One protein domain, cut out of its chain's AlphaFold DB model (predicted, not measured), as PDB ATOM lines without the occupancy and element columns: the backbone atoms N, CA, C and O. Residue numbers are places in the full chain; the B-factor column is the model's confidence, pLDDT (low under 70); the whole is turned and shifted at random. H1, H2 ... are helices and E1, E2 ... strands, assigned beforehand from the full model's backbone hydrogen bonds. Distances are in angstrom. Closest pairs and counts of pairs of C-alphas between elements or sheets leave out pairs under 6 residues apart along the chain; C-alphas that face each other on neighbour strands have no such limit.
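AT A GLANCE: This is residues 155 to 255 of the 256 residues of the protein "NADH-quinone oxidoreductase, subunit G" of Nitrospinaceae bacterium (UniProt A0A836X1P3). You are looking at a small closed barrel of six strands, with H3 outside it at one end and H4 outside it near the other end, by the hairpin of E3 and E4. Two short helices, H1 and H2, lie off the barrel beyond the end opposite H3. The printed part has 101 residues, with elements in the order E1 H1 H2 E2 H3 E3 E4 E5 H4 E6; the barrel is mixed, and round its ring run E1, E5, E2, E4, E3, E6 and back to E1. The class is mixed, helices and strands, with 50 residues, under half, in named elements. The whole is compact, with a radius of gyration of the C-alphas of 13.3 A and spans of 39 by 30 by 23 A.

IN THESE COORDINATES: Find C-alpha 155 at (191.726, 154.463, 253.150), where E1, residues 155 to 157, begins. Helices H1, residues 168 to 171, and H2, residues 173 to 178, follow. E2 is residues 184 to 186, and H3, residues 188 to 194, begins at C-alpha 188 at (191.905, 166.072, 242.913) and is 9.8 A long. Next come E3, residues 201 to 205, 13.0 A long, and E4, residues 210 to 217, 20.3 A long, which bends by 60 degrees at residue 214. After E5, residues 225 to 227, and H4, residues 237 to 240, look for E6, residues 248 to 254, 19.2 A long, ending at C-alpha 254 at (204.957, 161.177, 246.143).

HOW THE PARTS SIT: Begin at E1, parallel to E5 at 26 degrees, with N 157 and O 226 2.8 A apart, within hydrogen-bond range. E5 is antiparallel to E2, with N 185 and O 227 at 2.8 A. E2 is parallel to E4, with N 216 and O 184 at 2.8 A. E4 and E3 form an antiparallel hairpin, with N 204 and O 211 at 2.8 A. E3 is antiparallel to E6, with N 203 and O 253 at 2.8 A. E6 is antiparallel to E1, with N 156 and O 248 at 2.8 A, and closes the ring. H3 is on the barrel, outside it, over none of the strands; its closest C-alpha pair with E4 is Pro 188 and Ile 217, 5.8 A. H4 is on the barrel, outside it, over E3; the closest C-alphas of H4 and E3 are those of Glu 205 and Leu 240, 7.1 A apart, and the closest of H4 and E4 are those of Lys 210 and Leu 240, 6.8 A apart. H1 and H2 are not on the barrel; they only just touch, only at the corner, with 3 pairs of C-alphas within 8 A, the closest His 170 and Thr 176 at 6.0 A. Every O i to N i+4 pair in H3 is within hydrogen-bond range, 1 of 2 in H2, and H1 and H4 are too short for one.

THE WHOLE: The two C-alphas farthest apart are those of Ala 172 and Ala 193, 38.6 A. The printed part has no cut, and no link is long. The mean pLDDT of the printed part is 93.1, and no printed residue is under 70.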
ATOM      1  N   GLN A 155     192.312 155.794 253.289       95.06
ATOM      2  CA  GLN A 155     191.726 154.463 253.150       95.06
ATOM      3  C   GLN A 155     191.922 153.918 251.737       95.06
ATOM      4  O   GLN A 155     191.569 154.576 250.762       95.06
ATOM      5  N   LEU A 156     192.432 152.694 251.620       95.19
ATOM      6  CA  LEU A 156     192.519 151.984 250.348       95.19
ATOM      7  C   LEU A 156     191.279 151.121 250.144       95.19
ATOM      8  O   LEU A 156     190.966 150.257 250.970       95.19
ATOM      9  N   VAL A 157     190.638 151.292 248.996       93.94
ATOM     10  CA  VAL A 157     189.621 150.383 248.479       93.94
ATOM     11  C   VAL A 157     190.209 149.627 247.298       93.94
ATOM     12  O   VAL A 157     190.656 150.220 246.324       93.94
ATOM     13  N   SER A 158     190.188 148.301 247.371       91.94
ATOM     14  CA  SER A 158     190.705 147.445 246.307       91.94
ATOM     15  C   SER A 158     189.635 146.497 245.793       91.94
ATOM     16  O   SER A 158     188.981 145.818 246.589       91.94
ATOM     17  N   ASN A 159     189.480 146.401 244.475       90.44
ATOM     18  CA  ASN A 159     188.524 145.489 243.851       90.44
ATOM     19  C   ASN A 159     189.071 144.896 242.544       90.44
ATOM     20  O   ASN A 159     190.186 145.203 242.118       90.44
ATOM     21  N   ASN A 160     188.296 144.005 241.929       89.69
ATOM     22  CA  ASN A 160     188.585 143.495 240.599       89.69
ATOM     23  C   ASN A 160     188.451 144.614 239.564       89.69
ATOM     24  O   ASN A 160     187.515 145.409 239.620       89.69
ATOM     25  N   HIS A 161     189.365 144.629 238.598       90.25
ATOM     26  CA  HIS A 161     189.234 145.472 237.418       90.25
ATOM     27  C   HIS A 161     188.429 144.753 236.335       90.25
ATOM     28  O   HIS A 161     188.358 143.527 236.323       90.25
ATOM     29  N   MET A 162     187.867 145.505 235.390       88.00
ATOM     30  CA  MET A 162     187.049 144.948 234.309       88.00
ATOM     31  C   MET A 162     187.793 143.898 233.465       88.00
ATOM     32  O   MET A 162     187.204 142.890 233.092       88.00
ATOM     33  N   PHE A 163     189.081 144.121 233.184       87.75
ATOM     34  CA  PHE A 163     189.880 143.237 232.320       87.75
ATOM     35  C   PHE A 163     190.519 142.055 233.046       87.75
ATOM     36  O   PHE A 163     190.865 141.065 232.405       87.75
ATOM     37  N   HIS A 164     190.681 142.145 234.368       89.81
ATOM     38  CA  HIS A 164     191.439 141.156 235.121       89.81
ATOM     39  C   HIS A 164     190.656 140.627 236.311       89.81
ATOM     40  O   HIS A 164     190.255 141.380 237.201       89.81
ATOM     41  N   ILE A 165     190.522 139.302 236.354       85.69
ATOM     42  CA  ILE A 165     190.073 138.529 237.509       85.69
ATOM     43  C   ILE A 165     191.067 137.394 237.763       85.69
ATOM     44  O   ILE A 165     191.367 136.613 236.857       85.69
ATOM     45  N   GLY A 166     191.610 137.348 238.982       84.00
ATOM     46  CA  GLY A 166     192.714 136.453 239.330       84.00
ATOM     47  C   GLY A 166     193.949 136.642 238.438       84.00
ATOM     48  O   GLY A 166     194.049 137.597 237.665       84.00
ATOM     49  N   SER A 167     194.880 135.697 238.520       84.56
ATOM     50  CA  SER A 167     196.123 135.721 237.743       84.56
ATOM     51  C   SER A 167     195.953 135.209 236.306       84.56
ATOM     52  O   SER A 167     196.700 135.608 235.419       84.56
ATOM     53  N   TYR A 168     194.945 134.375 236.025       89.94
ATOM     54  CA  TYR A 168     194.852 133.657 234.741       89.94
ATOM     55  C   TYR A 168     194.563 134.567 233.544       89.94
ATOM     56  O   TYR A 168     195.015 134.306 232.433       89.94
ATOM     57  N   THR A 169     193.823 135.655 233.758       91.44
ATOM     58  CA  THR A 169     193.499 136.611 232.683       91.44
ATOM     59  C   THR A 169     194.733 137.316 232.110       91.44
ATOM     60  O   THR A 169     194.680 137.781 230.976       91.44
ATOM     61  N   HIS A 170     195.860 137.327 232.832       90.19
ATOM     62  CA  HIS A 170     197.140 137.855 232.336       90.19
ATOM     63  C   HIS A 170     197.786 136.979 231.260       90.19
ATOM     64  O   HIS A 170     198.622 137.458 230.504       90.19
ATOM     65  N   TYR A 171     197.373 135.716 231.132       90.44
ATOM     66  CA  TYR A 171     197.836 134.837 230.055       90.44
ATOM     67  C   TYR A 171     197.056 135.049 228.746       90.44
ATOM     68  O   TYR A 171     197.444 134.536 227.696       90.44
ATOM     69  N   ALA A 172     195.968 135.824 228.771       91.94
ATOM     70  CA  ALA A 172     195.222 136.182 227.573       91.94
ATOM     71  C   ALA A 172     195.805 137.455 226.941       91.94
ATOM     72  O   ALA A 172     195.597 138.564 227.438       91.94
ATOM     73  N   LYS A 173     196.482 137.304 225.794       92.25
ATOM     74  CA  LYS A 173     197.067 138.432 225.046       92.25
ATOM     75  C   LYS A 173     196.052 139.543 224.749       92.25
ATOM     76  O   LYS A 173     196.338 140.711 224.951       92.25
ATOM     77  N   ALA A 174     194.841 139.178 224.334       92.94
ATOM     78  CA  ALA A 174     193.805 140.160 224.019       92.94
ATOM     79  C   ALA A 174     193.422 141.040 225.221       92.94
ATOM     80  O   ALA A 174     193.111 142.205 225.024       92.94
ATOM     81  N   LEU A 175     193.445 140.500 226.448       92.25
ATOM     82  CA  LEU A 175     193.122 141.262 227.659       92.25
ATOM     83  C   LEU A 175     194.299 142.119 228.122       92.25
ATOM     84  O   LEU A 175     194.085 143.235 228.577       92.25
ATOM     85  N   THR A 176     195.525 141.614 227.986       90.62
ATOM     86  CA  THR A 176     196.740 142.352 228.362       90.62
ATOM     87  C   THR A 176     197.089 143.468 227.379       90.62
ATOM     88  O   THR A 176     197.602 144.492 227.805       90.62
ATOM     89  N   ASP A 177     196.756 143.322 226.092       91.06
ATOM     90  CA  ASP A 177     196.983 144.367 225.085       91.06
ATOM     91  C   ASP A 177     196.019 145.562 225.229       91.06
ATOM     92  O   ASP A 177     196.368 146.677 224.848       91.06
ATOM     93  N   ILE A 178     194.795 145.333 225.725       91.06
ATOM     94  CA  ILE A 178     193.759 146.378 225.865       91.06
ATOM     95  C   ILE A 178     193.607 146.890 227.300       91.06
ATOM     96  O   ILE A 178     193.048 147.966 227.513       91.06
ATOM     97  N   GLY A 179     194.015 146.088 228.284       86.50
ATOM     98  CA  GLY A 179     193.904 146.416 229.695       86.50
ATOM     99  C   GLY A 179     194.887 147.523 230.080       86.50
ATOM    100  O   GLY A 179     195.989 147.573 229.539       86.50
ATOM    101  N   PRO A 180     194.515 148.421 231.006       88.69
ATOM    102  CA  PRO A 180     195.440 149.433 231.495       88.69
ATOM    103  C   PRO A 180     196.538 148.802 232.363       88.69
ATOM    104  O   PRO A 180     196.459 147.640 232.766       88.69
ATOM    105  N   ASP A 181     197.538 149.600 232.724       90.94
ATOM    106  CA  ASP A 181     198.426 149.263 233.835       90.94
ATOM    107  C   ASP A 181     197.675 149.284 235.181       90.94
ATOM    108  O   ASP A 181     196.550 149.781 235.301       90.94
ATOM    109  N   CYS A 182     198.309 148.755 236.232       94.69
ATOM    110  CA  CYS A 182     197.796 148.872 237.596       94.69
ATOM    111  C   CYS A 182     197.954 150.321 238.080       94.69
ATOM    112  O   CYS A 182     199.049 150.731 238.467       94.69
ATOM    113  N   ILE A 183     196.868 151.091 238.032       95.75
ATOM    114  CA  ILE A 183     196.852 152.526 238.341       95.75
ATOM    115  C   ILE A 183     196.021 152.773 239.605       95.75
ATOM    116  O   ILE A 183     194.931 152.217 239.756       95.75
ATOM    117  N   ALA A 184     196.537 153.603 240.512       97.12
ATOM    118  CA  ALA A 184     195.793 154.089 241.668       97.12
ATOM    119  C   ALA A 184     194.925 155.289 241.281       97.12
ATOM    120  O   ALA A 184     195.408 156.236 240.669       97.12
ATOM    121  N   GLU A 185     193.665 155.300 241.684       97.25
ATOM    122  CA  GLU A 185     192.788 156.450 241.494       97.25
ATOM    123  C   GLU A 185     192.776 157.338 242.745       97.25
ATOM    124  O   GLU A 185     192.629 156.837 243.868       97.25
ATOM    125  N   LEU A 186     192.920 158.652 242.547       97.88
ATOM    126  CA  LEU A 186     193.050 159.649 243.612       97.88
ATOM    127  C   LEU A 186     192.138 160.864 243.387       97.88
ATOM    128  O   LEU A 186     191.936 161.319 242.261       97.88
ATOM    129  N   ASN A 187     191.622 161.440 244.474       98.19
ATOM    130  CA  ASN A 187     190.802 162.645 244.399       98.19
ATOM    131  C   ASN A 187     191.660 163.890 244.072       98.19
ATOM    132  O   ASN A 187     192.732 164.048 244.664       98.19
ATOM    133  N   PRO A 188     191.178 164.846 243.244       98.19
ATOM    134  CA  PRO A 188     191.905 166.072 242.913       98.19
ATOM    135  C   PRO A 188     192.433 166.856 244.116       98.19
ATOM    136  O   PRO A 188     193.535 167.391 244.058       98.19
ATOM    137  N   LYS A 189     191.684 166.906 245.225       97.94
ATOM    138  CA  LYS A 189     192.098 167.653 246.425       97.94
ATOM    139  C   LYS A 189     193.251 166.985 247.168       97.94
ATOM    140  O   LYS A 189     194.044 167.675 247.802       97.94
ATOM    141  N   ASP A 190     193.323 165.658 247.128       97.75
ATOM    142  CA  ASP A 190     194.428 164.920 247.741       97.75
ATOM    143  C   ASP A 190     195.664 164.953 246.839       97.75
ATOM    144  O   ASP A 190     196.778 165.085 247.338       97.75
ATOM    145  N   ALA A 191     195.466 164.925 245.517       97.62
ATOM    146  CA  ALA A 191     196.534 165.120 244.543       97.62
ATOM    147  C   ALA A 191     197.183 166.511 244.664       97.62
ATOM    148  O   ALA A 191     198.407 166.617 244.717       97.62
ATOM    149  N   GLU A 192     196.372 167.566 244.799       97.50
ATOM    150  CA  GLU A 192     196.840 168.936 245.049       97.50
ATOM    151  C   GLU A 192     197.644 169.022 246.356       97.50
ATOM    152  O   GLU A 192     198.745 169.569 246.373       97.50
ATOM    153  N   ALA A 193     197.143 168.415 247.437       97.00
ATOM    154  CA  ALA A 193     197.834 168.390 248.727       97.00
ATOM    155  C   ALA A 193     199.175 167.629 248.690       97.00
ATOM    156  O   ALA A 193     200.084 167.958 249.452       97.00
ATOM    157  N   LEU A 194     199.306 166.629 247.813       96.62
ATOM    158  CA  LEU A 194     200.538 165.862 247.592       96.62
ATOM    159  C   LEU A 194     201.444 166.447 246.502       96.62
ATOM    160  O   LEU A 194     202.552 165.944 246.311       96.62
ATOM    161  N   ASN A 195     200.997 167.492 245.797       97.12
ATOM    162  CA  ASN A 195     201.685 168.087 244.652       97.12
ATOM    163  C   ASN A 195     202.043 167.044 243.566       97.12
ATOM    164  O   ASN A 195     203.200 166.926 243.132       97.12
ATOM    165  N   VAL A 196     201.044 166.252 243.165       97.62
ATOM    166  CA  VAL A 196     201.133 165.230 242.107       97.62
ATOM    167  C   VAL A 196     200.134 165.502 240.983       97.62
ATOM    168  O   VAL A 196     199.068 166.075 241.215       97.62
ATOM    169  N   ILE A 197     200.482 165.079 239.770       97.44
ATOM    170  CA  ILE A 197     199.632 165.167 238.570       97.44
ATOM    171  C   ILE A 197     199.339 163.775 237.997       97.44
ATOM    172  O   ILE A 197     199.932 162.788 238.427       97.44
ATOM    173  N   ASP A 198     198.433 163.681 237.023       97.69
ATOM    174  CA  ASP A 198     198.164 162.423 236.318       97.69
ATOM    175  C   ASP A 198     199.446 161.780 235.781       97.69
ATOM    176  O   ASP A 198     200.278 162.442 235.157       97.69
ATOM    177  N   GLY A 199     199.592 160.476 236.012       96.25
ATOM    178  CA  GLY A 199     200.768 159.707 235.611       96.25
ATOM    179  C   GLY A 199     201.959 159.791 236.569       96.25
ATOM    180  O   GLY A 199     202.853 158.948 236.455       96.25
ATOM    181  N   ASP A 200     201.972 160.716 237.542       97.69
ATOM    182  CA  ASP A 200     202.955 160.670 238.632       97.69
ATOM    183  C   ASP A 200     202.818 159.348 239.398       97.69
ATOM    184  O   ASP A 200     201.766 158.703 239.428       97.69
ATOM    185  N   ARG A 201     203.901 158.935 240.057       97.88
ATOM    186  CA  ARG A 201     203.900 157.745 240.904       97.88
ATOM    187  C   ARG A 201     203.755 158.137 242.368       97.88
ATOM    188  O   ARG A 201     204.354 159.110 242.832       97.88
ATOM    189  N   ILE A 202     202.974 157.353 243.102       97.88
ATOM    190  CA  ILE A 202     202.868 157.445 244.558       97.88
ATOM    191  C   ILE A 202     203.324 156.143 245.197       97.88
ATOM    192  O   ILE A 202     203.159 155.059 244.635       97.88
ATOM    193  N   VAL A 203     203.849 156.254 246.411       98.12
ATOM    194  CA  VAL A 203     204.064 155.121 247.305       98.12
ATOM    195  C   VAL A 203     202.829 154.979 248.184       98.12
ATOM    196  O   VAL A 203     202.479 155.911 248.905       98.12
ATOM    197  N   ILE A 204     202.183 153.818 248.131       97.56
ATOM    198  CA  ILE A 204     201.098 153.415 249.027       97.56
ATOM    199  C   ILE A 204     201.689 152.481 250.074       97.56
ATOM    200  O   ILE A 204     202.224 151.427 249.734       97.56
ATOM    201  N   GLU A 205     201.577 152.848 251.347       96.69
ATOM    202  CA  GLU A 205     202.105 152.069 252.464       96.69
ATOM    203  C   GLU A 205     200.998 151.731 253.465       96.69
ATOM    204  O   GLU A 205     200.266 152.606 253.936       96.69
ATOM    205  N   SER A 206     200.891 150.446 253.795       93.62
ATOM    206  CA  SER A 206     200.092 149.926 254.902       93.62
ATOM    207  C   SER A 206     201.005 149.523 256.064       93.62
ATOM    208  O   SER A 206     202.223 149.681 256.015       93.62
ATOM    209  N   THR A 207     200.433 148.952 257.122       90.31
ATOM    210  CA  THR A 207     201.218 148.397 258.238       90.31
ATOM    211  C   THR A 207     202.020 147.145 257.869       90.31
ATOM    212  O   THR A 207     202.837 146.708 258.673       90.31
ATOM    213  N   THR A 208     201.754 146.521 256.717       86.81
ATOM    214  CA  THR A 208     202.413 145.275 256.289       86.81
ATOM    215  C   THR A 208     203.441 145.504 255.195       86.81
ATOM    216  O   THR A 208     204.507 144.898 255.234       86.81
ATOM    217  N   GLN A 209     203.131 146.351 254.214       91.12
ATOM    218  CA  GLN A 209     203.917 146.473 252.991       91.12
ATOM    219  C   GLN A 209     203.780 147.877 252.393       91.12
ATOM    220  O   GLN A 209     202.847 148.619 252.699       91.12
ATOM    221  N   LYS A 210     204.696 148.220 251.485       95.19
ATOM    222  CA  LYS A 210     204.576 149.374 250.592       95.19
ATOM    223  C   LYS A 210     204.677 148.955 249.131       95.19
ATOM    224  O   LYS A 210     205.407 148.015 248.812       95.19
ATOM    225  N   LEU A 211     203.972 149.667 248.260       95.25
ATOM    226  CA  LEU A 211     204.049 149.520 246.809       95.25
ATOM    227  C   LEU A 211     204.052 150.883 246.131       95.25
ATOM    228  O   LEU A 211     203.549 151.856 246.683       95.25
ATOM    229  N   GLU A 212     204.613 150.938 244.932       96.94
ATOM    230  CA  GLU A 212     204.678 152.153 244.132       96.94
ATOM    231  C   GLU A 212     203.905 151.960 242.832       96.94
ATOM    232  O   GLU A 212     204.165 151.010 242.089       96.94
ATOM    233  N   VAL A 213     202.971 152.864 242.549       97.25
ATOM    234  CA  VAL A 213     202.055 152.778 241.404       97.25
ATOM    235  C   VAL A 213     201.826 154.155 240.782       97.25
ATOM    236  O   VAL A 213     201.876 155.158 241.499       97.25
ATOM    237  N   PRO A 214     201.584 154.222 239.460       97.38
ATOM    238  CA  PRO A 214     201.117 155.445 238.818       97.38
ATOM    239  C   PRO A 214     199.726 155.834 239.326       97.38
ATOM    240  O   PRO A 214     198.964 154.972 239.781       97.38
ATOM    241  N   ILE A 215     199.384 157.117 239.210       97.69
ATOM    242  CA  ILE A 215     198.069 157.635 239.587       97.69
ATOM    243  C   ILE A 215     197.240 158.120 238.400       97.69
ATOM    244  O   ILE A 215     197.770 158.602 237.398       97.69
ATOM    245  N   LEU A 216     195.926 158.043 238.582       97.25
ATOM    246  CA  LEU A 216     194.904 158.717 237.797       97.25
ATOM    247  C   LEU A 216     194.044 159.560 238.743       97.25
ATOM    248  O   LEU A 216     193.478 159.062 239.714       97.25
ATOM    249  N   ILE A 217     193.923 160.842 238.458       97.94
ATOM    250  CA  ILE A 217     193.165 161.801 239.240       97.94
ATOM    251  C   ILE A 217     191.738 161.845 238.698       97.94
ATOM    252  O   ILE A 217     191.504 162.087 237.515       97.94
ATOM    253  N   ASN A 218     190.747 161.639 239.566       95.44
ATOM    254  CA  ASN A 218     189.345 161.725 239.170       95.44
ATOM    255  C   ASN A 218     188.416 162.132 240.317       95.44
ATOM    256  O   ASN A 218     188.742 162.048 241.496       95.44
ATOM    257  N   THR A 219     187.207 162.563 239.968       95.31
ATOM    258  CA  THR A 219     186.180 162.974 240.938       95.31
ATOM    259  C   THR A 219     185.290 161.823 241.420       95.31
ATOM    260  O   THR A 219     184.377 162.064 242.209       95.31
ATOM    261  N   VAL A 220     185.538 160.592 240.956       92.88
ATOM    262  CA  VAL A 220     184.816 159.382 241.386       92.88
ATOM    263  C   VAL A 220     185.298 158.948 242.769       92.88
ATOM    264  O   VAL A 220     184.496 158.557 243.617       92.88
ATOM    265  N   THR A 221     186.603 159.053 243.014       93.44
ATOM    266  CA  THR A 221     187.199 158.792 244.326       93.44
ATOM    267  C   THR A 221     186.899 159.923 245.308       93.44
ATOM    268  O   THR A 221     186.886 161.109 244.967       93.44
ATOM    269  N   VAL A 222     186.624 159.558 246.560       93.75
ATOM    270  CA  VAL A 222     186.317 160.510 247.636       93.75
ATOM    271  C   VAL A 222     187.615 160.996 248.275       93.75
ATOM    272  O   VAL A 222     188.573 160.238 248.389       93.75
ATOM    273  N   LYS A 223     187.640 162.249 248.739       95.75
ATOM    274  CA  LYS A 223     188.771 162.782 249.508       95.75
ATOM    275  C   LYS A 223     189.123 161.859 250.690       95.75
ATOM    276  O   LYS A 223     188.236 161.503 251.467       95.75
ATOM    277  N   GLY A 224     190.399 161.521 250.851       95.00
ATOM    278  CA  GLY A 224     190.912 160.596 251.865       95.00
ATOM    279  C   GLY A 224     190.828 159.118 251.467       95.00
ATOM    280  O   GLY A 224     191.187 158.258 252.271       95.00
ATOM    281  N   MET A 225     190.378 158.805 250.250       95.44
ATOM    282  CA  MET A 225     190.292 157.446 249.718       95.44
ATOM    283  C   MET A 225     191.184 157.288 248.486       95.44
ATOM    284  O   MET A 225     191.244 158.164 247.628       95.44
ATOM    285  N   VAL A 226     191.830 156.130 248.387       96.69
ATOM    286  CA  VAL A 226     192.554 155.676 247.199       96.69
ATOM    287  C   VAL A 226     191.871 154.416 246.695       96.69
ATOM    288  O   VAL A 226     191.607 153.504 247.483       96.69
ATOM    289  N   TYR A 227     191.587 154.341 245.399       96.50
ATOM    290  CA  TYR A 227     191.177 153.085 244.775       96.50
ATOM    291  C   TYR A 227     192.364 152.458 244.044       96.50
ATOM    292  O   TYR A 227     193.099 153.153 243.355       96.50
ATOM    293  N   LEU A 228     192.573 151.150 244.197       95.94
ATOM    294  CA  LEU A 228     193.624 150.425 243.480       95.94
ATOM    295  C   LEU A 228     193.128 149.029 243.099       95.94
ATOM    296  O   LEU A 228     192.749 148.252 243.984       95.94
ATOM    297  N   PRO A 229     193.119 148.661 241.811       93.94
ATOM    298  CA  PRO A 229     192.622 147.360 241.425       93.94
ATOM    299  C   PRO A 229     193.631 146.254 241.767       93.94
ATOM    300  O   PRO A 229     194.840 146.429 241.643       93.94
ATOM    301  N   LYS A 230     193.141 145.086 242.198       90.81
ATOM    302  CA  LYS A 230     193.973 144.110 242.932       90.81
ATOM    303  C   LYS A 230     194.566 142.950 242.127       90.81
ATOM    304  O   LYS A 230     195.321 142.168 242.688       90.81
ATOM    305  N   ASN A 231     194.204 142.805 240.853       90.75
ATOM    306  CA  ASN A 231     194.454 141.572 240.093       90.75
ATOM    307  C   ASN A 231     195.676 141.636 239.167       90.75
ATOM    308  O   ASN A 231     195.703 140.900 238.192       90.75
ATOM    309  N   TRP A 232     196.657 142.513 239.401       91.19
ATOM    310  CA  TRP A 232     197.886 142.539 238.596       91.19
ATOM    311  C   TRP A 232     198.927 141.630 239.231       91.19
ATOM    312  O   TRP A 232     199.339 141.858 240.361       91.19
ATOM    313  N   VAL A 233     199.393 140.624 238.492       85.75
ATOM    314  CA  VAL A 233     200.362 139.643 239.016       85.75
ATOM    315  C   VAL A 233     201.677 140.315 239.430       85.75
ATOM    316  O   VAL A 233     202.253 139.971 240.455       85.75
ATOM    317  N   ASN A 234     202.107 141.340 238.687       88.44
ATOM    318  CA  ASN A 234     203.351 142.069 238.956       88.44
ATOM    319  C   ASN A 234     203.217 143.161 240.032       88.44
ATOM    320  O   ASN A 234     204.221 143.749 240.428       88.44
ATOM    321  N   VAL A 235     201.998 143.457 240.498       92.06
ATOM    322  CA  VAL A 235     201.742 144.468 241.533       92.06
ATOM    323  C   VAL A 235     200.975 143.800 242.673       92.06
ATOM    324  O   VAL A 235     199.761 143.626 242.574       92.06
ATOM    325  N   PRO A 236     201.647 143.414 243.773       88.75
ATOM    326  CA  PRO A 236     201.054 142.582 244.816       88.75
ATOM    327  C   PRO A 236     200.149 143.399 245.757       88.75
ATOM    328  O   PRO A 236     200.410 143.521 246.952       88.75
ATOM    329  N   VAL A 237     199.062 143.967 245.230       91.94
ATOM    330  CA  VAL A 237     198.131 144.849 245.960       91.94
ATOM    331  C   VAL A 237     197.564 144.176 247.206       91.94
ATOM    332  O   VAL A 237     197.460 144.802 248.260       91.94
ATOM    333  N   ASN A 238     197.256 142.879 247.126       88.88
ATOM    334  CA  ASN A 238     196.738 142.129 248.268       88.88
ATOM    335  C   ASN A 238     197.756 141.988 249.416       88.88
ATOM    336  O   ASN A 238     197.337 141.755 250.546       88.88
ATOM    337  N   MET A 239     199.055 142.225 249.191       88.81
ATOM    338  CA  MET A 239     200.058 142.265 250.269       88.81
ATOM    339  C   MET A 239     199.960 143.531 251.134       88.81
ATOM    340  O   MET A 239     200.459 143.542 252.259       88.81
ATOM    341  N   LEU A 240     199.271 144.585 250.669       90.69
ATOM    342  CA  LEU A 240     198.940 145.734 251.521       90.69
ATOM    343  C   LEU A 240     197.892 145.384 252.583       90.69
ATOM    344  O   LEU A 240     197.776 146.091 253.584       90.69
ATOM    345  N   ARG A 241     197.102 144.324 252.376       88.69
ATOM    346  CA  ARG A 241     196.028 143.947 253.294       88.69
ATOM    347  C   ARG A 241     196.613 143.450 254.617       88.69
ATOM    348  O   ARG A 241     197.433 142.541 254.656       88.69
ATOM    349  N   ASN A 242     196.120 144.019 255.711       83.00
ATOM    350  CA  ASN A 242     196.624 143.804 257.069       83.00
ATOM    351  C   ASN A 242     195.584 143.161 258.011       83.00
ATOM    352  O   ASN A 242     195.709 143.225 259.232       83.00
ATOM    353  N   GLY A 243     194.527 142.567 257.445       82.31
ATOM    354  CA  GLY A 243     193.435 141.946 258.195       82.31
ATOM    355  C   GLY A 243     192.281 142.872 258.596       82.31
ATOM    356  O   GLY A 243     191.300 142.362 259.124       82.31
ATOM    357  N   GLU A 244     192.342 144.182 258.324       85.75
ATOM    358  CA  GLU A 244     191.197 145.091 258.522       85.75
ATOM    359  C   GLU A 244     189.995 144.681 257.648       85.75
ATOM    360  O   GLU A 244     190.144 144.374 256.461       85.75
ATOM    361  N   GLU A 245     188.785 144.672 258.213       80.75
ATOM    362  CA  GLU A 245     187.559 144.457 257.436       80.75
ATOM    363  C   GLU A 245     187.220 145.705 256.610       80.75
ATOM    364  O   GLU A 245     187.136 146.807 257.142       80.75
ATOM    365  N   GLY A 246     186.963 145.531 255.310       85.81
ATOM    366  CA  GLY A 246     186.632 146.648 254.420       85.81
ATOM    367  C   GLY A 246     187.869 147.423 253.942       85.81
ATOM    368  O   GLY A 246     188.884 146.787 253.639       85.81
ATOM    369  N   PRO A 247     187.785 148.762 253.800       90.19
ATOM    370  CA  PRO A 247     188.929 149.583 253.411       90.19
ATOM    371  C   PRO A 247     190.078 149.450 254.414       90.19
ATOM    372  O   PRO A 247     189.833 149.357 255.615       90.19
ATOM    373  N   ILE A 248     191.323 149.452 253.936       92.38
ATOM    374  CA  ILE A 248     192.496 149.402 254.826       92.38
ATOM    375  C   ILE A 248     193.063 150.793 255.065       92.38
ATOM    376  O   ILE A 248     193.122 151.607 254.145       92.38
ATOM    377  N   SER A 249     193.527 151.041 256.284       95.12
ATOM    378  CA  SER A 249     194.260 152.264 256.608       95.12
ATOM    379  C   SER A 249     195.627 152.274 255.910       95.12
ATOM    380  O   SER A 249     196.421 151.343 256.071       95.12
ATOM    381  N   ILE A 250     195.906 153.328 255.143       96.56
ATOM    382  CA  ILE A 250     197.163 153.533 254.410       96.56
ATOM    383  C   ILE A 250     197.688 154.961 254.580       96.56
ATOM    384  O   ILE A 250     196.968 155.889 254.953       96.56
ATOM    385  N   LYS A 251     198.966 155.146 254.266       97.12
ATOM    386  CA  LYS A 251     199.567 156.453 254.011       97.12
ATOM    387  C   LYS A 251     200.069 156.485 252.574       97.12
ATOM    388  O   LYS A 251     200.466 155.452 252.032       97.12
ATOM    389  N   ILE A 252     200.037 157.668 251.976       97.69
ATOM    390  CA  ILE A 252     200.527 157.888 250.619       97.69
ATOM    391  C   ILE A 252     201.533 159.029 250.594       97.69
ATOM    392  O   ILE A 252     201.412 159.994 251.350       97.69
ATOM    393  N   SER A 253     202.529 158.905 249.726       97.44
ATOM    394  CA  SER A 253     203.528 159.941 249.466       97.44
ATOM    395  C   SER A 253     203.901 159.952 247.990       97.44
ATOM    396  O   SER A 253     203.809 158.923 247.321       97.44
ATOM    397  N   LYS A 254     204.363 161.096 247.481       96.81
ATOM    398  CA  LYS A 254     204.957 161.177 246.143       96.81
ATOM    399  C   LYS A 254     206.184 160.254 246.063       96.81
ATOM    400  O   LYS A 254     206.961 160.198 247.018       96.81
ATOM    401  N   ALA A 255     206.312 159.492 244.978       93.62
ATOM    402  CA  ALA A 255     207.516 158.709 244.708       93.62
ATOM    403  C   ALA A 255     208.677 159.640 244.311       93.62
ATOM    404  O   ALA A 255     208.438 160.732 243.792       93.62
TER     405      ALA A 255